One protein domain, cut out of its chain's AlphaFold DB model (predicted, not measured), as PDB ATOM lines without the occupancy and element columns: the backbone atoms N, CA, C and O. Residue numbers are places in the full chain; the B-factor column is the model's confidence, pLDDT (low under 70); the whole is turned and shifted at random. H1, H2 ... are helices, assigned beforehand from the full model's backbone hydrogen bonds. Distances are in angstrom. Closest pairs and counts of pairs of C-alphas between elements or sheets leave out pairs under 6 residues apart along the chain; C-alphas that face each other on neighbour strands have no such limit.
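Overview. This is residues 9 to 78 of the 541 residues of the protein "tRNA uridine(34) acetyltransferase" of Candidatus Peregrinibacteria bacterium CG_4_10_14_0_2_um_filter_38_24 (UniProt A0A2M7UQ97). Four helices form a small cluster in which H1, the longest, is crossed by H2 on one side and by H3 on another, while the short H4 folds back along part of H3 and comes near the first residue of H2. The printed part has 70 residues, with four named helices in the order H1, H2, H3, H4 and no named strand, and the class is all helix. It is compact, with a radius of gyration of the C-alphas of 11.0 A and spans of 28 by 27 by 18 A.

Arrangement. H1, residues 9 to 23, touches H2, residues 30 to 43, at a steep tilt of 48 degrees, opposite ways; the closest C-alphas are those of Val 18 and Arg 37, 6.0 A apart. H1 also touches H3, residues 52 to 63, at a steep tilt of 66 degrees, the same way, with the C-alphas of Arg 16 and Ala 57 closest at 4.9 A. H2 and H3 are apart. H3, with residues 54 to 58 alone, touches H4, residues 71 to 77; these two form a helical hairpin, opposite ways at a shallow tilt of 27 degrees, with the C-alphas of Ile 55 and Leu 77 closest at 6.4 A. H2 and H4 are close but not clearly touching, the C-alphas of Arg 30 and Leu 76 being closest at 5.9 A. The helix packing is mostly crossed, but only just, with 1 of 3 touching pairs at a shallow tilt. In H1, H2, H3 and H4 every O i to N i+4 pair is within hydrogen-bond range.

Along the chain. H1 begins at C-alpha 9 (166.117, 164.537, 248.233) and is 20.7 A long. H2 measures 20.6 A, H3 16.7 A and H4 9.9 A. H4 ends at C-alpha 77 (169.431, 182.038, 239.893).

Size, cuts and confidence. The C-alphas farthest apart, those of Asp 9 and Ala 28, are 30.5 A apart. The printed part has no cut, and its three links are short. The mean pLDDT of the printed part is 77.3; residues 9 to 11, 44 to 52, 56 and 78 are under 70.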
ATOM      1  N   ASP A   9     165.743 165.240 249.458       60.03
ATOM      2  CA  ASP A   9     166.117 164.537 248.233       60.03
ATOM      3  C   ASP A   9     165.199 164.896 247.053       60.03
ATOM      4  O   ASP A   9     165.698 165.389 246.039       60.03
ATOM      5  N   ASP A  10     163.874 164.856 247.222       59.66
ATOM      6  CA  ASP A  10     162.916 165.127 246.130       59.66
ATOM      7  C   ASP A  10     163.023 166.567 245.586       59.66
ATOM      8  O   ASP A  10     163.036 166.827 244.380       59.66
ATOM      9  N   ASN A  11     163.163 167.552 246.482       67.75
ATOM     10  CA  ASN A  11     163.319 168.959 246.093       67.75
ATOM     11  C   ASN A  11     164.667 169.238 245.422       67.75
ATOM     12  O   ASN A  11     164.777 170.142 244.584       67.75
ATOM     13  N   GLN A  12     165.703 168.494 245.810       71.56
ATOM     14  CA  GLN A  12     167.018 168.614 245.205       71.56
ATOM     15  C   GLN A  12     167.045 167.951 243.825       71.56
ATOM     16  O   GLN A  12     167.690 168.491 242.926       71.56
ATOM     17  N   GLU A  13     166.320 166.855 243.622       78.88
ATOM     18  CA  GLU A  13     166.191 166.189 242.327       78.88
ATOM     19  C   GLU A  13     165.486 167.077 241.295       78.88
ATOM     20  O   GLU A  13     166.055 167.372 240.239       78.88
ATOM     21  N   ILE A  14     164.320 167.636 241.644       80.31
ATOM     22  CA  ILE A  14     163.593 168.579 240.776       80.31
ATOM     23  C   ILE A  14     164.480 169.781 240.429       80.31
ATOM     24  O   ILE A  14     164.557 170.215 239.275       80.31
ATOM     25  N   ALA A  15     165.207 170.318 241.413       82.94
ATOM     26  CA  ALA A  15     166.110 171.436 241.178       82.94
ATOM     27  C   ALA A  15     167.285 171.076 240.260       82.94
ATOM     28  O   ALA A  15     167.672 171.896 239.424       82.94
ATOM     29  N   ARG A  16     167.842 169.866 240.369       87.12
ATOM     30  CA  ARG A  16     168.887 169.368 239.462       87.12
ATOM     31  C   ARG A  16     168.367 169.217 238.039       87.12
ATOM     32  O   ARG A  16     169.044 169.686 237.127       87.12
ATOM     33  N   ASN A  17     167.160 168.691 237.854       87.06
ATOM     34  CA  ASN A  17     166.531 168.564 236.536       87.06
ATOM     35  C   ASN A  17     166.334 169.928 235.868       87.06
ATOM     36  O   ASN A  17     166.771 170.134 234.732       87.06
ATOM     37  N   VAL A  18     165.802 170.905 236.610       88.56
ATOM     38  CA  VAL A  18     165.680 172.292 236.138       88.56
ATOM     39  C   VAL A  18     167.032 172.860 235.710       88.56
ATOM     40  O   VAL A  18     167.126 173.466 234.645       88.56
ATOM     41  N   ILE A  19     168.085 172.700 236.520       90.50
ATOM     42  CA  ILE A  19     169.393 173.286 236.205       90.50
ATOM     43  C   ILE A  19     170.069 172.590 235.027       90.50
ATOM     44  O   ILE A  19     170.630 173.277 234.174       90.50
ATOM     45  N   MET A  20     170.011 171.260 234.945       89.31
ATOM     46  CA  MET A  20     170.538 170.527 233.793       89.31
ATOM     47  C   MET A  20     169.870 171.001 232.503       89.31
ATOM     48  O   MET A  20     170.565 171.313 231.537       89.31
ATOM     49  N   ALA A  21     168.543 171.138 232.504       89.62
ATOM     50  CA  ALA A  21     167.800 171.612 231.343       89.62
ATOM     51  C   ALA A  21     168.093 173.094 231.032       89.62
ATOM     52  O   ALA A  21     168.327 173.451 229.878       89.62
ATOM     53  N   ALA A  22     168.174 173.950 232.057       89.62
ATOM     54  CA  ALA A  22     168.521 175.363 231.904       89.62
ATOM     55  C   ALA A  22     169.953 175.569 231.389       89.62
ATOM     56  O   ALA A  22     170.206 176.524 230.664       89.62
ATOM     57  N   SER A  23     170.893 174.683 231.734       89.06
ATOM     58  CA  SER A  23     172.299 174.793 231.317       89.06
ATOM     59  C   SER A  23     172.508 174.668 229.804       89.06
ATOM     60  O   SER A  23     173.524 175.135 229.292       89.06
ATOM     61  N   LYS A  24     171.531 174.079 229.100       88.50
ATOM     62  CA  LYS A  24     171.513 173.885 227.644       88.50
ATOM     63  C   LYS A  24     170.822 175.028 226.891       88.50
ATOM     64  O   LYS A  24     170.734 174.979 225.669       88.50
ATOM     65  N   LYS A  25     170.299 176.033 227.603       88.19
ATOM     66  CA  LYS A  25     169.544 177.156 227.036       88.19
ATOM     67  C   LYS A  25     170.152 178.495 227.438       88.19
ATOM     68  O   LYS A  25     170.804 178.633 228.474       88.19
ATOM     69  N   THR A  26     169.903 179.504 226.616       84.25
ATOM     70  CA  THR A  26     170.183 180.907 226.917       84.25
ATOM     71  C   THR A  26     168.874 181.614 227.251       84.25
ATOM     72  O   THR A  26     167.829 181.333 226.670       84.25
ATOM     73  N   PHE A  27     168.921 182.528 228.218       85.06
ATOM     74  CA  PHE A  27     167.760 183.309 228.640       85.06
ATOM     75  C   PHE A  27     168.127 184.786 228.562       85.06
ATOM     76  O   PHE A  27     169.086 185.214 229.208       85.06
ATOM     77  N   ALA A  28     167.382 185.555 227.766       74.06
ATOM     78  CA  ALA A  28     167.626 186.983 227.589       74.06
ATOM     79  C   ALA A  28     167.157 187.786 228.810       74.06
ATOM     80  O   ALA A  28     167.822 188.734 229.232       74.06
ATOM     81  N   ARG A  29     166.027 187.393 229.414       75.06
ATOM     82  CA  ARG A  29     165.457 188.055 230.589       75.06
ATOM     83  C   ARG A  29     165.152 187.052 231.690       75.06
ATOM     84  O   ARG A  29     164.955 185.856 231.483       75.06
ATOM     85  N   ARG A  30     165.063 187.573 232.911       74.50
ATOM     86  CA  ARG A  30     164.757 186.770 234.096       74.50
ATOM     87  C   ARG A  30     163.360 186.153 234.074       74.50
ATOM     88  O   ARG A  30     163.217 185.023 234.529       74.50
ATOM     89  N   GLY A  31     162.371 186.860 233.528       77.38
ATOM     90  CA  GLY A  31     161.020 186.318 233.350       77.38
ATOM     91  C   GLY A  31     161.016 185.049 232.495       77.38
ATOM     92  O   GLY A  31     160.351 184.082 232.849       77.38
ATOM     93  N   ASP A  32     161.850 185.010 231.451       83.31
ATOM     94  CA  ASP A  32     161.960 183.863 230.543       83.31
ATOM     95  C   ASP A  32     162.507 182.622 231.283       83.31
ATOM     96  O   ASP A  32     161.985 181.515 231.145       83.31
ATOM     97  N   PHE A  33     163.515 182.812 232.145       84.00
ATOM     98  CA  PHE A  33     164.036 181.744 233.004       84.00
ATOM     99  C   PHE A  33     163.013 181.280 234.051       84.00
ATOM    100  O   PHE A  33     162.885 180.083 234.306       84.00
ATOM    101  N   GLU A  34     162.285 182.206 234.677       82.25
ATOM    102  CA  GLU A  34     161.283 181.869 235.692       82.25
ATOM    103  C   GLU A  34     160.105 181.094 235.089       82.25
ATOM    104  O   GLU A  34     159.654 180.126 235.703       82.25
ATOM    105  N   HIS A  35     159.668 181.454 233.878       84.19
ATOM    106  CA  HIS A  35     158.653 180.714 233.130       84.19
ATOM    107  C   HIS A  35     159.130 179.294 232.789       84.19
ATOM    108  O   HIS A  35     158.461 178.323 233.137       84.19
ATOM    109  N   PHE A  36     160.334 179.164 232.218       87.75
ATOM    110  CA  PHE A  36     160.954 177.868 231.915       87.75
ATOM    111  C   PHE A  36     161.074 176.968 233.152       87.75
ATOM    112  O   PHE A  36     160.668 175.807 233.136       87.75
ATOM    113  N   ARG A  37     161.596 177.522 234.252       86.31
ATOM    114  CA  ARG A  37     161.726 176.824 235.533       86.31
ATOM    115  C   ARG A  37     160.372 176.315 236.020       86.31
ATOM    116  O   ARG A  37     160.273 175.172 236.453       86.31
ATOM    117  N   ASN A  38     159.354 177.175 236.011       83.62
ATOM    118  CA  ASN A  38     158.033 176.832 236.529       83.62
ATOM    119  C   ASN A  38     157.340 175.757 235.672       83.62
ATOM    120  O   ASN A  38     156.613 174.943 236.235       83.62
ATOM    121  N   GLY A  39     157.602 175.723 234.359       83.12
ATOM    122  CA  GLY A  39     157.143 174.655 233.466       83.12
ATOM    123  C   GLY A  39     157.641 173.281 233.915       83.12
ATOM    124  O   GLY A  39     156.832 172.405 234.203       83.12
ATOM    125  N   ILE A  40     158.954 173.144 234.121       82.75
ATOM    126  CA  ILE A  40     159.555 171.889 234.599       82.75
ATOM    127  C   ILE A  40     159.029 171.522 235.994       82.75
ATOM    128  O   ILE A  40     158.655 170.385 236.229       82.75
ATOM    129  N   ILE A  41     158.930 172.471 236.935       79.81
ATOM    130  CA  ILE A  41     158.405 172.167 238.284       79.81
ATOM    131  C   ILE A  41     156.984 171.576 238.222       79.81
ATOM    132  O   ILE A  41     156.664 170.684 239.008       79.81
ATOM    133  N   LYS A  42     156.146 172.050 237.289       81.12
ATOM    134  CA  LYS A  42     154.768 171.573 237.110       81.12
ATOM    135  C   LYS A  42     154.716 170.116 236.632       81.12
ATOM    136  O   LYS A  42     153.849 169.376 237.088       81.12
ATOM    137  N   GLU A  43     155.651 169.702 235.774       77.38
ATOM    138  CA  GLU A  43     155.754 168.326 235.256       77.38
ATOM    139  C   GLU A  43     156.045 167.310 236.368       77.38
ATOM    140  O   GLU A  43     155.471 166.226 236.388       77.38
ATOM    141  N   PHE A  44     156.860 167.688 237.355       69.94
ATOM    142  CA  PHE A  44     157.227 166.812 238.473       69.94
ATOM    143  C   PHE A  44     156.171 166.744 239.593       69.94
ATOM    144  O   PHE A  44     156.440 166.149 240.634       69.94
ATOM    145  N   LYS A  45     154.993 167.378 239.436       65.88
ATOM    146  CA  LYS A  45     153.933 167.503 240.470       65.88
ATOM    147  C   LYS A  45     154.448 167.943 241.858       65.88
ATOM    148  O   LYS A  45     153.772 167.763 242.869       65.88
ATOM    149  N   GLY A  46     155.637 168.542 241.914       60.97
ATOM    150  CA  GLY A  46     156.344 168.890 243.141       60.97
ATOM    151  C   GLY A  46     156.310 170.387 243.429       60.97
ATOM    152  O   GLY A  46     155.947 171.211 242.588       60.97
ATOM    153  N   LYS A  47     156.722 170.772 244.640       57.00
ATOM    154  CA  LYS A  47     156.857 172.178 245.043       57.00
ATOM    155  C   LYS A  47     158.288 172.451 245.481       57.00
ATOM    156  O   LYS A  47     158.650 172.141 246.605       57.00
ATOM    157  N   VAL A  48     159.079 173.132 244.650       57.00
ATOM    158  CA  VAL A  48     160.372 173.662 245.111       57.00
ATOM    159  C   VAL A  48     160.123 174.920 245.940       57.00
ATOM    160  O   VAL A  48     159.919 176.014 245.413       57.00
ATOM    161  N   PHE A  49     160.156 174.770 247.262       53.12
ATOM    162  CA  PHE A  49     159.783 175.833 248.201       53.12
ATOM    163  C   PHE A  49     160.770 177.005 248.247       53.12
ATOM    164  O   PHE A  49     160.431 178.091 248.722       53.12
ATOM    165  N   HIS A  50     162.003 176.820 247.761       56.16
ATOM    166  CA  HIS A  50     163.023 177.853 247.877       56.16
ATOM    167  C   HIS A  50     164.004 177.889 246.702       56.16
ATOM    168  O   HIS A  50     164.525 176.879 246.249       56.16
ATOM    169  N   ASN A  51     164.400 179.095 246.289       65.75
ATOM    170  CA  ASN A  51     165.368 179.310 245.205       65.75
ATOM    171  C   ASN A  51     166.792 178.772 245.505       65.75
ATOM    172  O   ASN A  51     167.693 178.880 244.681       65.75
ATOM    173  N   LEU A  52     166.994 178.248 246.718       57.22
ATOM    174  CA  LEU A  52     168.254 177.721 247.231       57.22
ATOM    175  C   LEU A  52     168.587 176.342 246.655       57.22
ATOM    176  O   LEU A  52     169.761 176.057 246.431       57.22
ATOM    177  N   TYR A  53     167.565 175.530 246.372       70.56
ATOM    178  CA  TYR A  53     167.742 174.211 245.765       70.56
ATOM    179  C   TYR A  53     168.383 174.327 244.376       70.56
ATOM    180  O   TYR A  53     169.320 173.598 244.072       70.56
ATOM    181  N   PHE A  54     167.992 175.324 243.572       75.88
ATOM    182  CA  PHE A  54     168.575 175.557 242.245       75.88
ATOM    183  C   PHE A  54     170.045 175.987 242.290       75.88
ATOM    184  O   PHE A  54     170.849 175.538 241.482       75.88
ATOM    185  N   ILE A  55     170.426 176.841 243.246       70.50
ATOM    186  CA  ILE A  55     171.828 177.268 243.381       70.50
ATOM    187  C   ILE A  55     172.694 176.100 243.864       70.50
ATOM    188  O   ILE A  55     173.775 175.883 243.319       70.50
ATOM    189  N   LYS A  56     172.217 175.322 244.846       67.62
ATOM    190  CA  LYS A  56     172.901 174.101 245.289       67.62
ATOM    191  C   LYS A  56     173.048 173.112 244.131       67.62
ATOM    192  O   LYS A  56     174.155 172.671 243.857       67.62
ATOM    193  N   ALA A  57     171.960 172.832 243.412       77.81
ATOM    194  CA  ALA A  57     171.956 171.948 242.251       77.81
ATOM    195  C   ALA A  57     172.968 172.381 241.181       77.81
ATOM    196  O   ALA A  57     173.702 171.547 240.665       77.81
ATOM    197  N   TYR A  58     173.069 173.679 240.895       79.62
ATOM    198  CA  TYR A  58     174.069 174.218 239.977       79.62
ATOM    199  C   TYR A  58     175.507 173.927 240.420       79.62
ATOM    200  O   TYR A  58     176.307 173.448 239.619       79.62
ATOM    201  N   TYR A  59     175.847 174.161 241.689       73.12
ATOM    202  CA  TYR A  59     177.193 173.868 242.185       73.12
ATOM    203  C   TYR A  59     177.488 172.364 242.276       73.12
ATOM    204  O   TYR A  59     178.597 171.956 241.930       73.12
ATOM    205  N   ASP A  60     176.512 171.546 242.676       74.00
ATOM    206  CA  ASP A  60     176.648 170.086 242.706       74.00
ATOM    207  C   ASP A  60     176.920 169.546 241.289       74.00
ATOM    208  O   ASP A  60     177.895 168.832 241.068       74.00
ATOM    209  N   LEU A  61     176.128 169.973 240.298       81.75
ATOM    210  CA  LEU A  61     176.287 169.570 238.898       81.75
ATOM    211  C   LEU A  61     177.602 170.072 238.279       81.75
ATOM    212  O   LEU A  61     178.169 169.385 237.431       81.75
ATOM    213  N   LEU A  62     178.111 171.239 238.695       77.75
ATOM    214  CA  LEU A  62     179.449 171.704 238.304       77.75
ATOM    215  C   LEU A  62     180.549 170.808 238.877       77.75
ATOM    216  O   LEU A  62     181.478 170.445 238.157       77.75
ATOM    217  N   LYS A  63     180.450 170.451 240.164       73.69
ATOM    218  CA  LYS A  63     181.412 169.569 240.841       73.69
ATOM    219  C   LYS A  63     181.420 168.172 240.217       73.69
ATOM    220  O   LYS A  63     182.485 167.598 240.026       73.69
ATOM    221  N   GLU A  64     180.245 167.670 239.846       84.56
ATOM    222  CA  GLU A  64     180.049 166.411 239.117       84.56
ATOM    223  C   GLU A  64     180.409 166.502 237.622       84.56
ATOM    224  O   GLU A  64     180.290 165.508 236.911       84.56
ATOM    225  N   LYS A  65     180.822 167.677 237.122       89.19
ATOM    226  CA  LYS A  65     181.122 167.941 235.701       89.19
ATOM    227  C   LYS A  65     179.947 167.679 234.739       89.19
ATOM    228  O   LYS A  65     180.157 167.541 233.538       89.19
ATOM    229  N   LYS A  66     178.708 167.663 235.240       87.38
ATOM    230  CA  LYS A  66     177.480 167.482 234.441       87.38
ATOM    231  C   LYS A  66     177.041 168.750 233.711       87.38
ATOM    232  O   LYS A  66     176.299 168.670 232.737       87.38
ATOM    233  N   ILE A  67     177.492 169.916 234.169       88.62
ATOM    234  CA  ILE A  67     177.277 171.203 233.494       88.62
ATOM    235  C   ILE A  67     178.591 171.988 233.414       88.62
ATOM    236  O   ILE A  67     179.503 171.772 234.212       88.62
ATOM    237  N   LYS A  68     178.688 172.930 232.468       86.94
ATOM    238  CA  LYS A  68     179.797 173.897 232.387       86.94
ATOM    239  C   LYS A  68     179.474 175.156 233.196       86.94
ATOM    240  O   LYS A  68     178.308 175.510 233.375       86.94
ATOM    241  N   ASN A  69     180.511 175.856 233.664       80.50
ATOM    242  CA  ASN A  69     180.345 177.131 234.366       80.50
ATOM    243  C   ASN A  69     179.667 178.153 233.441       80.50
ATOM    244  O   ASN A  69     180.252 178.590 232.454       80.50
ATOM    245  N   ASN A  70     178.437 178.528 233.779       81.25
ATOM    246  CA  ASN A  70     177.627 179.506 233.059       81.25
ATOM    247  C   ASN A  70     177.284 180.680 234.000       81.25
ATOM    248  O   ASN A  70     176.321 180.586 234.774       81.25
ATOM    249  N   PRO A  71     178.065 181.778 233.966       74.19
ATOM    250  CA  PRO A  71     177.843 182.945 234.818       74.19
ATOM    251  C   PRO A  71     176.495 183.639 234.583       74.19
ATOM    252  O   PRO A  71     175.937 184.206 235.524       74.19
ATOM    253  N   ALA A  72     175.958 183.580 233.358       77.12
ATOM    254  CA  ALA A  72     174.667 184.172 233.018       77.12
ATOM    255  C   ALA A  72     173.530 183.421 233.724       77.12
ATOM    256  O   ALA A  72     172.747 184.040 234.443       77.12
ATOM    257  N   LEU A  73     173.512 182.087 233.649       80.12
ATOM    258  CA  LEU A  73     172.545 181.259 234.378       80.12
ATOM    259  C   LEU A  73     172.646 181.466 235.897       80.12
ATOM    260  O   LEU A  73     171.639 181.688 236.565       80.12
ATOM    261  N   LEU A  74     173.865 181.488 236.447       75.44
ATOM    262  CA  LEU A  74     174.077 181.733 237.876       75.44
ATOM    263  C   LEU A  74     173.552 183.110 238.323       75.44
ATOM    264  O   LEU A  74     173.081 183.257 239.452       75.44
ATOM    265  N   SER A  75     173.614 184.120 237.451       71.25
ATOM    266  CA  SER A  75     173.071 185.451 237.730       71.25
ATOM    267  C   SER A  75     171.539 185.454 237.807       71.25
ATOM    268  O   SER A  75     170.982 186.091 238.699       71.25
ATOM    269  N   LEU A  76     170.869 184.667 236.959       76.56
ATOM    270  CA  LEU A  76     169.409 184.505 236.943       76.56
ATOM    271  C   LEU A  76     168.911 183.744 238.179       76.56
ATOM    272  O   LEU A  76     167.869 184.077 238.745       76.56
ATOM    273  N   LEU A  77     169.699 182.774 238.656       71.81
ATOM    274  CA  LEU A  77     169.431 182.038 239.893       71.81
ATOM    275  C   LEU A  77     169.565 182.898 241.151       71.81
ATOM    276  O   LEU A  77     169.042 182.537 242.204       71.81
ATOM    277  N   ARG A  78     170.236 184.046 241.099       65.19
ATOM    278  CA  ARG A  78     170.369 184.930 242.261       65.19
ATOM    279  C   ARG A  78     169.154 185.857 242.314       65.19
ATOM    280  O   ARG A  78     169.042 186.823 241.568       65.19
TER     281      ARG A  78